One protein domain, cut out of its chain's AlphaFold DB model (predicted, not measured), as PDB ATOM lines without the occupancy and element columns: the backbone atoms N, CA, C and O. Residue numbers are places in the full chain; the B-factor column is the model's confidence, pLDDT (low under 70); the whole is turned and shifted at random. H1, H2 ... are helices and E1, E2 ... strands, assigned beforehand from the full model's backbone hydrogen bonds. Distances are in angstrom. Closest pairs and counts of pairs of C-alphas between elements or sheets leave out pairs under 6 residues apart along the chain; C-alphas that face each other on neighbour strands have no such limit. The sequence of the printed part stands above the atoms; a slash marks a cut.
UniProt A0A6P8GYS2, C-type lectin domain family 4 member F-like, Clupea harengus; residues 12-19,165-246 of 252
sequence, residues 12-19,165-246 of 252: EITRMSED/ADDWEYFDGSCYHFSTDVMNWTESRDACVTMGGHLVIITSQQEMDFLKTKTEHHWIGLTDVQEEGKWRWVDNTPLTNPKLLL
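Overview. This is residues 12 to 19 and 165 to 246 of the 252 residues of the protein "C-type lectin domain family 4 member F-like" of Clupea harengus (UniProt A0A6P8GYS2). A small, three-stranded antiparallel sheet, E1 E3 E2, stands at one end of the long axis, and a long loop beyond E4, residues 224 to 241, makes the other end. H1 packs slantwise over the edge strand E1 on one side of the body, while H2 and H3 lie on the opposite side; E4 begins beside the start of E1. The printed part has 90 residues with three named helices and four named strands, in the order E1 E2 E3 H1 H2 E4 H3. The class is mixed, helices and strands, with under half of the residues in named elements. The whole is compact, with a radius of gyration of the C-alphas of 12.5 A and spans of 38 by 27 by 26 A.

Arrangement. E1, residues 12 to 17, is an edge strand and the antiparallel neighbour of E3, residues 174 to 178; N 14 and O 177 are within hydrogen-bond range at 2.9 A. E2, residues 169 to 171, the other edge strand, forms a hairpin with E3, with N 174 and O 171 3.0 A apart. H1, residues 185 to 194, is on the sheet over E1, at a height over the sheet of 7.6 A. On the local plane, fitted to just 6 C-alphas of the sheet, it stands at 30.4 degrees to E1, only just slantwise to the strands. The closest C-alphas of E1 and H1 are those of Thr 14 and Cys 192, 5.2 A apart. Residues 198 to 199 pair antiparallel with residues 14 to 15 of E1. H2, residues 205 to 212, only grazes the sheet with its residues 206 to 211. E4, residues 218 to 223, pairs with no named strand, but its residues 222 to 223 pair antiparallel with residues 232 to 233. The closest C-alphas of E1 and E4 are those of Glu 12 and Trp 219, 4.6 A apart. E3 and E4 are only just apart, at 8.3 A. H3, residues 242 to 245, is close to H2 but not clearly touching, with the C-alphas of Met 208 and Leu 244 closest at 6.9 A. In H1 and H2 every O i to N i+4 pair is within hydrogen-bond range; H3 is too short for such a pair.

Along the chain. E1 begins at C-alpha 12 (96.220, 117.010, 126.316) and measures 16.6 A. E2 measures 6.6 A and E3 13.1 A. H1 begins at C-alpha 185 (91.788, 119.143, 119.902) and measures 14.1 A. H2 measures 10.5 A, E4 13.5 A and H3 5.7 A, ending at C-alpha 245 (105.831, 125.777, 118.534).

Size, cuts and confidence. The C-alphas of Asp 166 and Gly 229 are the two farthest apart, at 37.9 A. Residues 20 to 164 are not printed, and C-alphas 19 and 165 are 14.0 A apart across the cut. The link from E4 to H3, 18 residues, is long. The mean pLDDT of the printed part is 87.9, with residues 18 to 19 and 216 under 70.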
ATOM      1  N   GLU A  12      96.106 115.567 126.030       86.50
ATOM      2  CA  GLU A  12      96.220 117.010 126.316       86.50
ATOM      3  C   GLU A  12      96.907 117.393 127.633       86.50
ATOM      4  O   GLU A  12      96.985 116.613 128.582       86.50
ATOM      5  N   ILE A  13      97.387 118.643 127.684       88.00
ATOM      6  CA  ILE A  13      97.867 119.291 128.910       88.00
ATOM      7  C   ILE A  13      96.849 120.356 129.321       88.00
ATOM      8  O   ILE A  13      96.716 121.391 128.657       88.00
ATOM      9  N   THR A  14      96.175 120.132 130.446       88.06
ATOM     10  CA  THR A  14      95.324 121.147 131.085       88.06
ATOM     11  C   THR A  14      96.180 122.012 132.000       88.06
ATOM     12  O   THR A  14      96.906 121.469 132.825       88.06
ATOM     13  N   ARG A  15      96.075 123.343 131.909       88.81
ATOM     14  CA  ARG A  15      96.656 124.299 132.867       88.81
ATOM     15  C   ARG A  15      95.554 124.957 133.703       88.81
ATOM     16  O   ARG A  15      94.491 125.303 133.184       88.81
ATOM     17  N   MET A  16      95.832 125.173 134.986       88.12
ATOM     18  CA  MET A  16      94.994 125.927 135.924       88.12
ATOM     19  C   MET A  16      95.868 126.871 136.770       88.12
ATOM     20  O   MET A  16      96.872 126.434 137.326       88.12
ATOM     21  N   SER A  17      95.515 128.162 136.850       78.38
ATOM     22  CA  SER A  17      96.228 129.157 137.686       78.38
ATOM     23  C   SER A  17      95.941 128.948 139.175       78.38
ATOM     24  O   SER A  17      94.811 128.600 139.526       78.38
ATOM     25  N   GLU A  18      96.911 129.250 140.049       66.25
ATOM     26  CA  GLU A  18      96.724 129.259 141.511       66.25
ATOM     27  C   GLU A  18      95.518 130.101 141.964       66.25
ATOM     28  O   GLU A  18      94.823 129.707 142.901       66.25
ATOM     29  N   ASP A  19      95.197 131.196 141.263       62.19
ATOM     30  CA  ASP A  19      94.057 132.079 141.582       62.19
ATOM     31  C   ASP A  19      92.687 131.373 141.526       62.19
ATOM     32  O   ASP A  19      91.722 131.837 142.130       62.19
ATOM     33  N   ALA A 165      95.380 119.411 143.012       83.25
ATOM     34  CA  ALA A 165      94.696 118.154 143.307       83.25
ATOM     35  C   ALA A 165      95.635 116.955 143.065       83.25
ATOM     36  O   ALA A 165      96.668 117.098 142.405       83.25
ATOM     37  N   ASP A 166      95.252 115.774 143.557       81.06
ATOM     38  CA  ASP A 166      95.919 114.519 143.197       81.06
ATOM     39  C   ASP A 166      95.978 114.356 141.663       81.06
ATOM     40  O   ASP A 166      95.071 114.790 140.949       81.06
ATOM     41  N   ASP A 167      97.068 113.772 141.160       84.56
ATOM     42  CA  ASP A 167      97.405 113.616 139.731       84.56
ATOM     43  C   ASP A 167      97.617 114.924 138.918       84.56
ATOM     44  O   ASP A 167      97.749 114.891 137.693       84.56
ATOM     45  N   TRP A 168      97.759 116.084 139.579       88.62
ATOM     46  CA  TRP A 168      98.215 117.342 138.959       88.62
ATOM     47  C   TRP A 168      99.630 117.729 139.419       88.62
ATOM     48  O   TRP A 168      99.952 117.685 140.605       88.62
ATOM     49  N   GLU A 169     100.471 118.208 138.500       89.19
ATOM     50  CA  GLU A 169     101.820 118.692 138.818       89.19
ATOM     51  C   GLU A 169     101.869 120.215 138.987       89.19
ATOM     52  O   GLU A 169     101.387 120.962 138.134       89.19
ATOM     53  N   TYR A 170     102.509 120.692 140.058       87.88
ATOM     54  CA  TYR A 170     102.728 122.120 140.291       87.88
ATOM     55  C   TYR A 170     103.972 122.652 139.561       87.88
ATOM     56  O   TYR A 170     105.078 122.139 139.750       87.88
ATOM     57  N   PHE A 171     103.820 123.758 138.828       88.94
ATOM     58  CA  PHE A 171     104.934 124.525 138.271       88.94
ATOM     59  C   PHE A 171     104.602 126.027 138.158       88.94
ATOM     60  O   PHE A 171     103.568 126.405 137.617       88.94
ATOM     61  N   ASP A 172     105.499 126.890 138.648       86.94
ATOM     62  CA  ASP A 172     105.514 128.352 138.412       86.94
ATOM     63  C   ASP A 172     104.134 129.056 138.480       86.94
ATOM     64  O   ASP A 172     103.659 129.651 137.512       86.94
ATOM     65  N   GLY A 173     103.444 128.941 139.624       84.88
ATOM     66  CA  GLY A 173     102.143 129.588 139.851       84.88
ATOM     67  C   GLY A 173     100.959 128.924 139.135       84.88
ATOM     68  O   GLY A 173      99.914 129.543 138.921       84.88
ATOM     69  N   SER A 174     101.096 127.673 138.695       88.56
ATOM     70  CA  SER A 174     100.023 126.924 138.036       88.56
ATOM     71  C   SER A 174     100.127 125.419 138.284       88.56
ATOM     72  O   SER A 174     101.195 124.885 138.578       88.56
ATOM     73  N   CYS A 175      99.001 124.731 138.126       91.38
ATOM     74  CA  CYS A 175      98.899 123.277 138.142       91.38
ATOM     75  C   CYS A 175      98.636 122.750 136.730       91.38
ATOM     76  O   CYS A 175      97.883 123.364 135.965       91.38
ATOM     77  N   TYR A 176      99.244 121.611 136.402       92.06
ATOM     78  CA  TYR A 176      99.209 120.993 135.080       92.06
ATOM     79  C   TYR A 176      98.768 119.533 135.192       92.06
ATOM     80  O   TYR A 176      99.406 118.749 135.891       92.06
ATOM     81  N   HIS A 177      97.697 119.167 134.489       92.12
ATOM     82  CA  HIS A 177      97.247 117.780 134.350       92.12
ATOM     83  C   HIS A 177      97.643 117.253 132.972       92.12
ATOM     84  O   HIS A 177      97.296 117.861 131.954       92.12
ATOM     85  N   PHE A 178      98.364 116.134 132.955       91.75
ATOM     86  CA  PHE A 178      98.826 115.448 131.751       91.75
ATOM     87  C   PHE A 178      97.897 114.266 131.491       91.75
ATOM     88  O   PHE A 178      98.004 113.228 132.138       91.75
ATOM     89  N   SER A 179      96.946 114.459 130.583       89.50
ATOM     90  CA  SER A 179      95.903 113.475 130.305       89.50
ATOM     91  C   SER A 179      96.468 112.205 129.668       89.50
ATOM     92  O   SER A 179      97.442 112.251 128.915       89.50
ATOM     93  N   THR A 180      95.832 111.066 129.935       89.50
ATOM     94  CA  THR A 180      96.087 109.801 129.224       89.50
ATOM     95  C   THR A 180      95.087 109.534 128.103       89.50
ATOM     96  O   THR A 180      95.296 108.611 127.314       89.50
ATOM     97  N   ASP A 181      94.013 110.318 128.024       89.50
ATOM     98  CA  ASP A 181      92.925 110.092 127.078       89.50
ATOM     99  C   ASP A 181      93.277 110.674 125.707       89.50
ATOM    100  O   ASP A 181      93.774 111.791 125.588       89.50
ATOM    101  N   VAL A 182      93.046 109.898 124.647       90.06
ATOM    102  CA  VAL A 182      93.414 110.269 123.275       90.06
ATOM    103  C   VAL A 182      92.195 110.849 122.567       90.06
ATOM    104  O   VAL A 182      91.288 110.110 122.188       90.06
ATOM    105  N   MET A 183      92.193 112.167 122.371       90.19
ATOM    106  CA  MET A 183      91.064 112.928 121.824       90.19
ATOM    107  C   MET A 183      91.493 113.836 120.659       90.19
ATOM    108  O   MET A 183      92.689 114.030 120.398       90.19
ATOM    109  N   ASN A 184      90.526 114.401 119.929       90.88
ATOM    110  CA  ASN A 184      90.808 115.511 119.013       90.88
ATOM    111  C   ASN A 184      90.919 116.845 119.785       90.88
ATOM    112  O   ASN A 184      90.441 116.961 120.910       90.88
ATOM    113  N   TRP A 185      91.530 117.877 119.193       91.44
ATOM    114  CA  TRP A 185      91.788 119.143 119.902       91.44
ATOM    115  C   TRP A 185      90.525 119.832 120.443       91.44
ATOM    116  O   TRP A 185      90.559 120.430 121.520       91.44
ATOM    117  N   THR A 186      89.408 119.752 119.714       91.50
ATOM    118  CA  THR A 186      88.125 120.342 120.119       91.50
ATOM    119  C   THR A 186      87.539 119.613 121.335       91.50
ATOM    120  O   THR A 186      87.048 120.273 122.248       91.50
ATOM    121  N   GLU A 187      87.657 118.285 121.391       92.81
ATOM    122  CA  GLU A 187      87.289 117.462 122.554       92.81
ATOM    123  C   GLU A 187      88.205 117.741 123.756       92.81
ATOM    124  O   GLU A 187      87.715 118.093 124.829       92.81
ATOM    125  N   SER A 188      89.529 117.688 123.564       92.19
ATOM    126  CA  SER A 188      90.527 118.001 124.596       92.19
ATOM    127  C   SER A 188      90.328 119.393 125.204       92.19
ATOM    128  O   SER A 188      90.427 119.565 126.418       92.19
ATOM    129  N   ARG A 189      89.999 120.404 124.386       93.62
ATOM    130  CA  ARG A 189      89.672 121.759 124.860       93.62
ATOM    131  C   ARG A 189      88.513 121.744 125.853       93.62
ATOM    132  O   ARG A 189      88.602 122.386 126.900       93.62
ATOM    133  N   ASP A 190      87.441 121.034 125.527       93.56
ATOM    134  CA  ASP A 190      86.230 121.015 126.346       93.56
ATOM    135  C   ASP A 190      86.401 120.120 127.587       93.56
ATOM    136  O   ASP A 190      85.861 120.442 128.650       93.56
ATOM    137  N   ALA A 191      87.255 119.091 127.522       92.19
ATOM    138  CA  ALA A 191      87.739 118.353 128.691       92.19
ATOM    139  C   ALA A 191      88.532 119.262 129.654       92.19
ATOM    140  O   ALA A 191      88.205 119.333 130.842       92.19
ATOM    141  N   CYS A 192      89.496 120.047 129.153       92.06
ATOM    142  CA  CYS A 192      90.241 121.026 129.955       92.06
ATOM    143  C   CYS A 192      89.330 122.045 130.662       92.06
ATOM    144  O   CYS A 192      89.566 122.384 131.823       92.06
ATOM    145  N   VAL A 193      88.300 122.541 129.966       92.88
ATOM    146  CA  VAL A 193      87.316 123.487 130.525       92.88
ATOM    147  C   VAL A 193      86.424 122.810 131.570       92.88
ATOM    148  O   VAL A 193      86.132 123.413 132.602       92.88
ATOM    149  N   THR A 194      86.044 121.547 131.355       90.94
ATOM    150  CA  THR A 194      85.279 120.741 132.325       90.94
ATOM    151  C   THR A 194      86.077 120.499 133.613       90.94
ATOM    152  O   THR A 194      85.511 120.535 134.702       90.94
ATOM    153  N   MET A 195      87.403 120.366 133.510       89.12
ATOM    154  CA  MET A 195      88.341 120.334 134.642       89.12
ATOM    155  C   MET A 195      88.611 121.718 135.280       89.12
ATOM    156  O   MET A 195      89.488 121.847 136.130       89.12
ATOM    157  N   GLY A 196      87.898 122.778 134.878       89.69
ATOM    158  CA  GLY A 196      88.035 124.143 135.413       89.69
ATOM    159  C   GLY A 196      89.250 124.933 134.900       89.69
ATOM    160  O   GLY A 196      89.349 126.144 135.140       89.69
ATOM    161  N   GLY A 197      90.152 124.277 134.168       92.44
ATOM    162  CA  GLY A 197      91.335 124.858 133.541       92.44
ATOM    163  C   GLY A 197      91.089 125.307 132.097       92.44
ATOM    164  O   GLY A 197      90.013 125.783 131.738       92.44
ATOM    165  N   HIS A 198      92.130 125.192 131.279       94.69
ATOM    166  CA  HIS A 198      92.110 125.319 129.820       94.69
ATOM    167  C   HIS A 198      93.314 124.568 129.230       94.69
ATOM    168  O   HIS A 198      94.255 124.247 129.958       94.69
ATOM    169  N   LEU A 199      93.323 124.307 127.919       93.88
ATOM    170  CA  LEU A 199      94.519 123.789 127.242       93.88
ATOM    171  C   LEU A 199      95.714 124.726 127.478       93.88
ATOM    172  O   LEU A 199      95.557 125.950 127.436       93.88
ATOM    173  N   VAL A 200      96.899 124.165 127.724       93.56
ATOM    174  CA  VAL A 200      98.067 124.935 128.182       93.56
ATOM    175  C   VAL A 200      98.451 126.084 127.243       93.56
ATOM    176  O   VAL A 200      98.602 125.907 126.032       93.56
ATOM    177  N   ILE A 201      98.628 127.266 127.833       92.81
ATOM    178  CA  ILE A 201      99.111 128.485 127.178       92.81
ATOM    179  C   ILE A 201     100.555 128.676 127.619       92.81
ATOM    180  O   ILE A 201     100.788 128.930 128.796       92.81
ATOM    181  N   ILE A 202     101.513 128.542 126.700       90.94
ATOM    182  CA  ILE A 202     102.936 128.611 127.053       90.94
ATOM    183  C   ILE A 202     103.374 130.076 127.087       90.94
ATOM    184  O   ILE A 202     103.415 130.756 126.062       90.94
ATOM    185  N   THR A 203     103.708 130.553 128.281       89.00
ATOM    186  CA  THR A 203     103.999 131.960 128.593       89.00
ATOM    187  C   THR A 203     105.488 132.252 128.791       89.00
ATOM    188  O   THR A 203     105.932 133.361 128.491       89.00
ATOM    189  N   SER A 204     106.281 131.270 129.235       89.38
ATOM    190  CA  SER A 204     107.719 131.430 129.501       89.38
ATOM    191  C   SER A 204     108.578 130.328 128.862       89.38
ATOM    192  O   SER A 204     108.089 129.279 128.435       89.38
ATOM    193  N   GLN A 205     109.893 130.562 128.780       88.19
ATOM    194  CA  GLN A 205     110.848 129.539 128.332       88.19
ATOM    195  C   GLN A 205     110.964 128.416 129.376       88.19
ATOM    196  O   GLN A 205     111.051 127.247 129.024       88.19
ATOM    197  N   GLN A 206     110.882 128.780 130.656       90.56
ATOM    198  CA  GLN A 206     110.899 127.882 131.802       90.56
ATOM    199  C   GLN A 206     109.697 126.925 131.775       90.56
ATOM    200  O   GLN A 206     109.875 125.724 131.954       90.56
ATOM    201  N   GLU A 207     108.500 127.431 131.462       90.50
ATOM    202  CA  GLU A 207     107.296 126.622 131.242       90.50
ATOM    203  C   GLU A 207     107.469 125.683 130.040       90.50
ATOM    204  O   GLU A 207     107.205 124.489 130.153       90.50
ATOM    205  N   MET A 208     108.002 126.170 128.911       88.00
ATOM    206  CA  MET A 208     108.303 125.305 127.760       88.00
ATOM    207  C   MET A 208     109.254 124.155 128.135       88.00
ATOM    208  O   MET A 208     109.040 123.023 127.701       88.00
ATOM    209  N   ASP A 209     110.296 124.435 128.922       89.31
ATOM    210  CA  ASP A 209     111.320 123.459 129.298       89.31
ATOM    211  C   ASP A 209     110.834 122.466 130.367       89.31
ATOM    212  O   ASP A 209     111.146 121.279 130.264       89.31
ATOM    213  N   PHE A 210     109.978 122.889 131.304       89.81
ATOM    214  CA  PHE A 210     109.212 121.979 132.166       89.81
ATOM    215  C   PHE A 210     108.358 121.020 131.326       89.81
ATOM    216  O   PHE A 210     108.511 119.798 131.421       89.81
ATOM    217  N   LEU A 211     107.539 121.556 130.417       88.69
ATOM    218  CA  LEU A 211     106.643 120.767 129.568       88.69
ATOM    219  C   LEU A 211     107.385 119.859 128.568       88.69
ATOM    220  O   LEU A 211     106.768 118.963 127.993       88.69
ATOM    221  N   LYS A 212     108.684 120.059 128.293       85.81
ATOM    222  CA  LYS A 212     109.490 119.117 127.478       85.81
ATOM    223  C   LYS A 212     109.771 117.807 128.208       85.81
ATOM    224  O   LYS A 212     109.924 116.776 127.564       85.81
ATOM    225  N   THR A 213     109.794 117.818 129.542       84.12
ATOM    226  CA  THR A 213     110.009 116.599 130.343       84.12
ATOM    227  C   THR A 213     108.812 115.637 130.313       84.12
ATOM    228  O   THR A 213     108.930 114.503 130.767       84.12
ATOM    229  N   LYS A 214     107.671 116.070 129.753       78.00
ATOM    230  CA  LYS A 214     106.351 115.417 129.829       78.00
ATOM    231  C   LYS A 214     105.808 114.999 128.453       78.00
ATOM    232  O   LYS A 214     104.614 115.063 128.188       78.00
ATOM    233  N   THR A 215     106.710 114.567 127.573       70.38
ATOM    234  CA  THR A 215     106.488 114.287 126.140       70.38
ATOM    235  C   THR A 215     106.070 115.501 125.290       70.38
ATOM    236  O   THR A 215     105.487 116.484 125.755       70.38
ATOM    237  N   GLU A 216     106.383 115.429 123.996       69.00
ATOM    238  CA  GLU A 216     106.030 116.463 123.017       69.00
ATOM    239  C   GLU A 216     104.630 116.249 122.403       69.00
ATOM    240  O   GLU A 216     104.036 117.192 121.881       69.00
ATOM    241  N   HIS A 217     104.063 115.042 122.521       79.75
ATOM    242  CA  HIS A 217     102.844 114.594 121.830       79.75
ATOM    243  C   HIS A 217     101.542 114.965 122.556       79.75
ATOM    244  O   HIS A 217     100.600 114.180 122.601       79.75
ATOM    245  N   HIS A 218     101.481 116.182 123.087       87.94
ATOM    246  CA  HIS A 218     100.287 116.718 123.726       87.94
ATOM    247  C   HIS A 218      99.679 117.869 122.917       87.94
ATOM    248  O   HIS A 218     100.410 118.711 122.381       87.94
ATOM    249  N   TRP A 219      98.347 117.940 122.885       91.81
ATOM    250  CA  TRP A 219      97.615 119.131 122.468       91.81
ATOM    251  C   TRP A 219      97.944 120.303 123.395       91.81
ATOM    252  O   TRP A 219      97.886 120.192 124.623       91.81
ATOM    253  N   ILE A 220      98.263 121.444 122.784       91.81
ATOM    254  CA  ILE A 220      98.434 122.730 123.468       91.81
ATOM    255  C   ILE A 220      97.289 123.679 123.114       91.81
ATOM    256  O   ILE A 220      96.597 123.503 122.109       91.81
ATOM    257  N   GLY A 221      97.104 124.730 123.910       92.69
ATOM    258  CA  GLY A 221      96.016 125.693 123.753       92.69
ATOM    259  C   GLY A 221      96.188 126.667 122.597       92.69
ATOM    260  O   GLY A 221      95.730 127.793 122.725       92.69
ATOM    261  N   LEU A 222      96.862 126.284 121.510       92.38
ATOM    262  CA  LEU A 222      97.120 127.131 120.349       92.38
ATOM    263  C   LEU A 222      96.361 126.625 119.115       92.38
ATOM    264  O   LEU A 222      96.348 125.428 118.828       92.38
ATOM    265  N   THR A 223      95.768 127.554 118.371       91.31
ATOM    266  CA  THR A 223      94.968 127.290 117.174       91.31
ATOM    267  C   THR A 223      95.035 128.460 116.185       91.31
ATOM    268  O   THR A 223      95.215 129.607 116.598       91.31
ATOM    269  N   ASP A 224      94.871 128.205 114.885       91.31
ATOM    270  CA  ASP A 224      94.540 129.230 113.883       91.31
ATOM    271  C   ASP A 224      93.176 129.008 113.188       91.31
ATOM    272  O   ASP A 224      92.833 129.737 112.260       91.31
ATOM    273  N   VAL A 225      92.328 128.114 113.723       88.12
ATOM    274  CA  VAL A 225      90.968 127.777 113.226       88.12
ATOM    275  C   VAL A 225      90.048 129.005 113.065       88.12
ATOM    276  O   VAL A 225      89.123 128.994 112.252       88.12
ATOM    277  N   GLN A 226      90.284 130.085 113.822       86.75
ATOM    278  CA  GLN A 226      89.534 131.346 113.689       86.75
ATOM    279  C   GLN A 226      89.882 132.124 112.406       86.75
ATOM    280  O   GLN A 226      89.006 132.749 111.810       86.75
ATOM    281  N   GLU A 227      91.158 132.139 112.015       89.56
ATOM    282  CA  GLU A 227      91.677 132.844 110.841       89.56
ATOM    283  C   GLU A 227      93.046 132.251 110.465       89.56
ATOM    284  O   GLU A 227      94.056 132.530 111.116       89.56
ATOM    285  N   GLU A 228      93.072 131.428 109.416       89.38
ATOM    286  CA  GLU A 228      94.239 130.620 109.043       89.38
ATOM    287  C   GLU A 228      95.506 131.467 108.822       89.38
ATOM    288  O   GLU A 228      95.493 132.515 108.169       89.38
ATOM    289  N   GLY A 229      96.615 131.014 109.404       86.88
ATOM    290  CA  GLY A 229      97.879 131.738 109.495       86.88
ATOM    291  C   GLY A 229      97.994 132.697 110.690       86.88
ATOM    292  O   GLY A 229      99.102 133.174 110.954       86.88
ATOM    293  N   LYS A 230      96.918 132.976 111.444       90.31
ATOM    294  CA  LYS A 230      96.947 133.840 112.642       90.31
ATOM    295  C   LYS A 230      96.761 133.054 113.938       90.31
ATOM    296  O   LYS A 230      95.734 133.142 114.605       90.31
ATOM    297  N   TRP A 231      97.826 132.358 114.322       90.56
ATOM    298  CA  TRP A 231      97.948 131.621 115.578       90.56
ATOM    299  C   TRP A 231      97.566 132.440 116.820       90.56
ATOM    300  O   TRP A 231      98.183 133.468 117.131       90.56
ATOM    301  N   ARG A 232      96.584 131.925 117.564       92.62
ATOM    302  CA  ARG A 232      96.117 132.434 118.855       92.62
ATOM    303  C   ARG A 232      96.104 131.336 119.902       92.62
ATOM    304  O   ARG A 232      95.897 130.166 119.587       92.62
ATOM    305  N   TRP A 233      96.281 131.736 121.151       93.94
ATOM    306  CA  TRP A 233      96.010 130.891 122.303       93.94
ATOM    307  C   TRP A 233      94.498 130.844 122.612       93.94
ATOM    308  O   TRP A 233      93.730 131.660 122.101       93.94
ATOM    309  N   VAL A 234      94.050 129.910 123.458       92.81
ATOM    310  CA  VAL A 234      92.632 129.750 123.857       92.81
ATOM    311  C   VAL A 234      92.067 130.927 124.670       92.81
ATOM    312  O   VAL A 234      90.851 131.055 124.784       92.81
ATOM    313  N   ASP A 235      92.912 131.836 125.165       91.69
ATOM    314  CA  ASP A 235      92.515 133.143 125.716       91.69
ATOM    315  C   ASP A 235      92.370 134.250 124.636       91.69
ATOM    316  O   ASP A 235      92.017 135.390 124.938       91.69
ATOM    317  N   ASN A 236      92.577 133.897 123.362       92.44
ATOM    318  CA  ASN A 236      92.643 134.737 122.158       92.44
ATOM    319  C   ASN A 236      93.900 135.618 122.011       92.44
ATOM    320  O   ASN A 236      93.997 136.366 121.024       92.44
ATOM    321  N   THR A 237      94.885 135.528 122.912       93.44
ATOM    322  CA  THR A 237      96.159 136.251 122.764       93.44
ATOM    323  C   THR A 237      96.954 135.729 121.555       93.44
ATOM    324  O   THR A 237      96.896 134.539 121.236       93.44
ATOM    325  N   PRO A 238      97.667 136.598 120.815       92.31
ATOM    326  CA  PRO A 238      98.441 136.181 119.648       92.31
ATOM    327  C   PRO A 238      99.746 135.486 120.055       92.31
ATOM    328  O   PRO A 238     100.371 135.842 121.054       92.31
ATOM    329  N   LEU A 239     100.223 134.555 119.226       90.00
ATOM    330  CA  LEU A 239     101.547 133.959 119.399       90.00
ATOM    331  C   LEU A 239     102.661 135.012 119.223       90.00
ATOM    332  O   LEU A 239     102.939 135.458 118.112       90.00
ATOM    333  N   THR A 240     103.346 135.369 120.309       87.81
ATOM    334  CA  THR A 240     104.440 136.363 120.304       87.81
ATOM    335  C   THR A 240     105.820 135.773 119.997       87.81
ATOM    336  O   THR A 240     106.693 136.483 119.499       87.81
ATOM    337  N   ASN A 241     106.039 134.484 120.275       85.31
ATOM    338  CA  ASN A 241     107.333 133.815 120.120       85.31
ATOM    339  C   ASN A 241     107.179 132.472 119.371       85.31
ATOM    340  O   ASN A 241     106.807 131.471 119.982       85.31
ATOM    341  N   PRO A 242     107.527 132.396 118.072       82.06
ATOM    342  CA  PRO A 242     107.423 131.160 117.292       82.06
ATOM    343  C   PRO A 242     108.260 129.976 117.805       82.06
ATOM    344  O   PRO A 242     107.982 128.837 117.436       82.06
ATOM    345  N   LYS A 243     109.255 130.191 118.682       82.75
ATOM    346  CA  LYS A 243     110.025 129.086 119.292       82.75
ATOM    347  C   LYS A 243     109.172 128.195 120.202       82.75
ATOM    348  O   LYS A 243     109.548 127.050 120.430       82.75
ATOM    349  N   LEU A 244     108.032 128.696 120.687       77.44
ATOM    350  CA  LEU A 244     107.073 127.945 121.506       77.44
ATOM    351  C   LEU A 244     106.368 126.810 120.732       77.44
ATOM    352  O   LEU A 244     105.750 125.951 121.353       77.44
ATOM    353  N   LEU A 245     106.473 126.784 119.394       72.19
ATOM    354  CA  LEU A 245     105.831 125.777 118.534       72.19
ATOM    355  C   LEU A 245     106.659 124.503 118.318       72.19
ATOM    356  O   LEU A 245     106.139 123.516 117.801       72.19
ATOM    357  N   LEU A 246     107.955 124.525 118.636       72.88
ATOM    358  CA  LEU A 246     108.870 123.442 118.270       72.88
ATOM    359  C   LEU A 246     108.480 122.137 118.991       72.88
ATOM    360  O   LEU A 246     108.418 122.102 120.218       72.88
TER     361      LEU A 246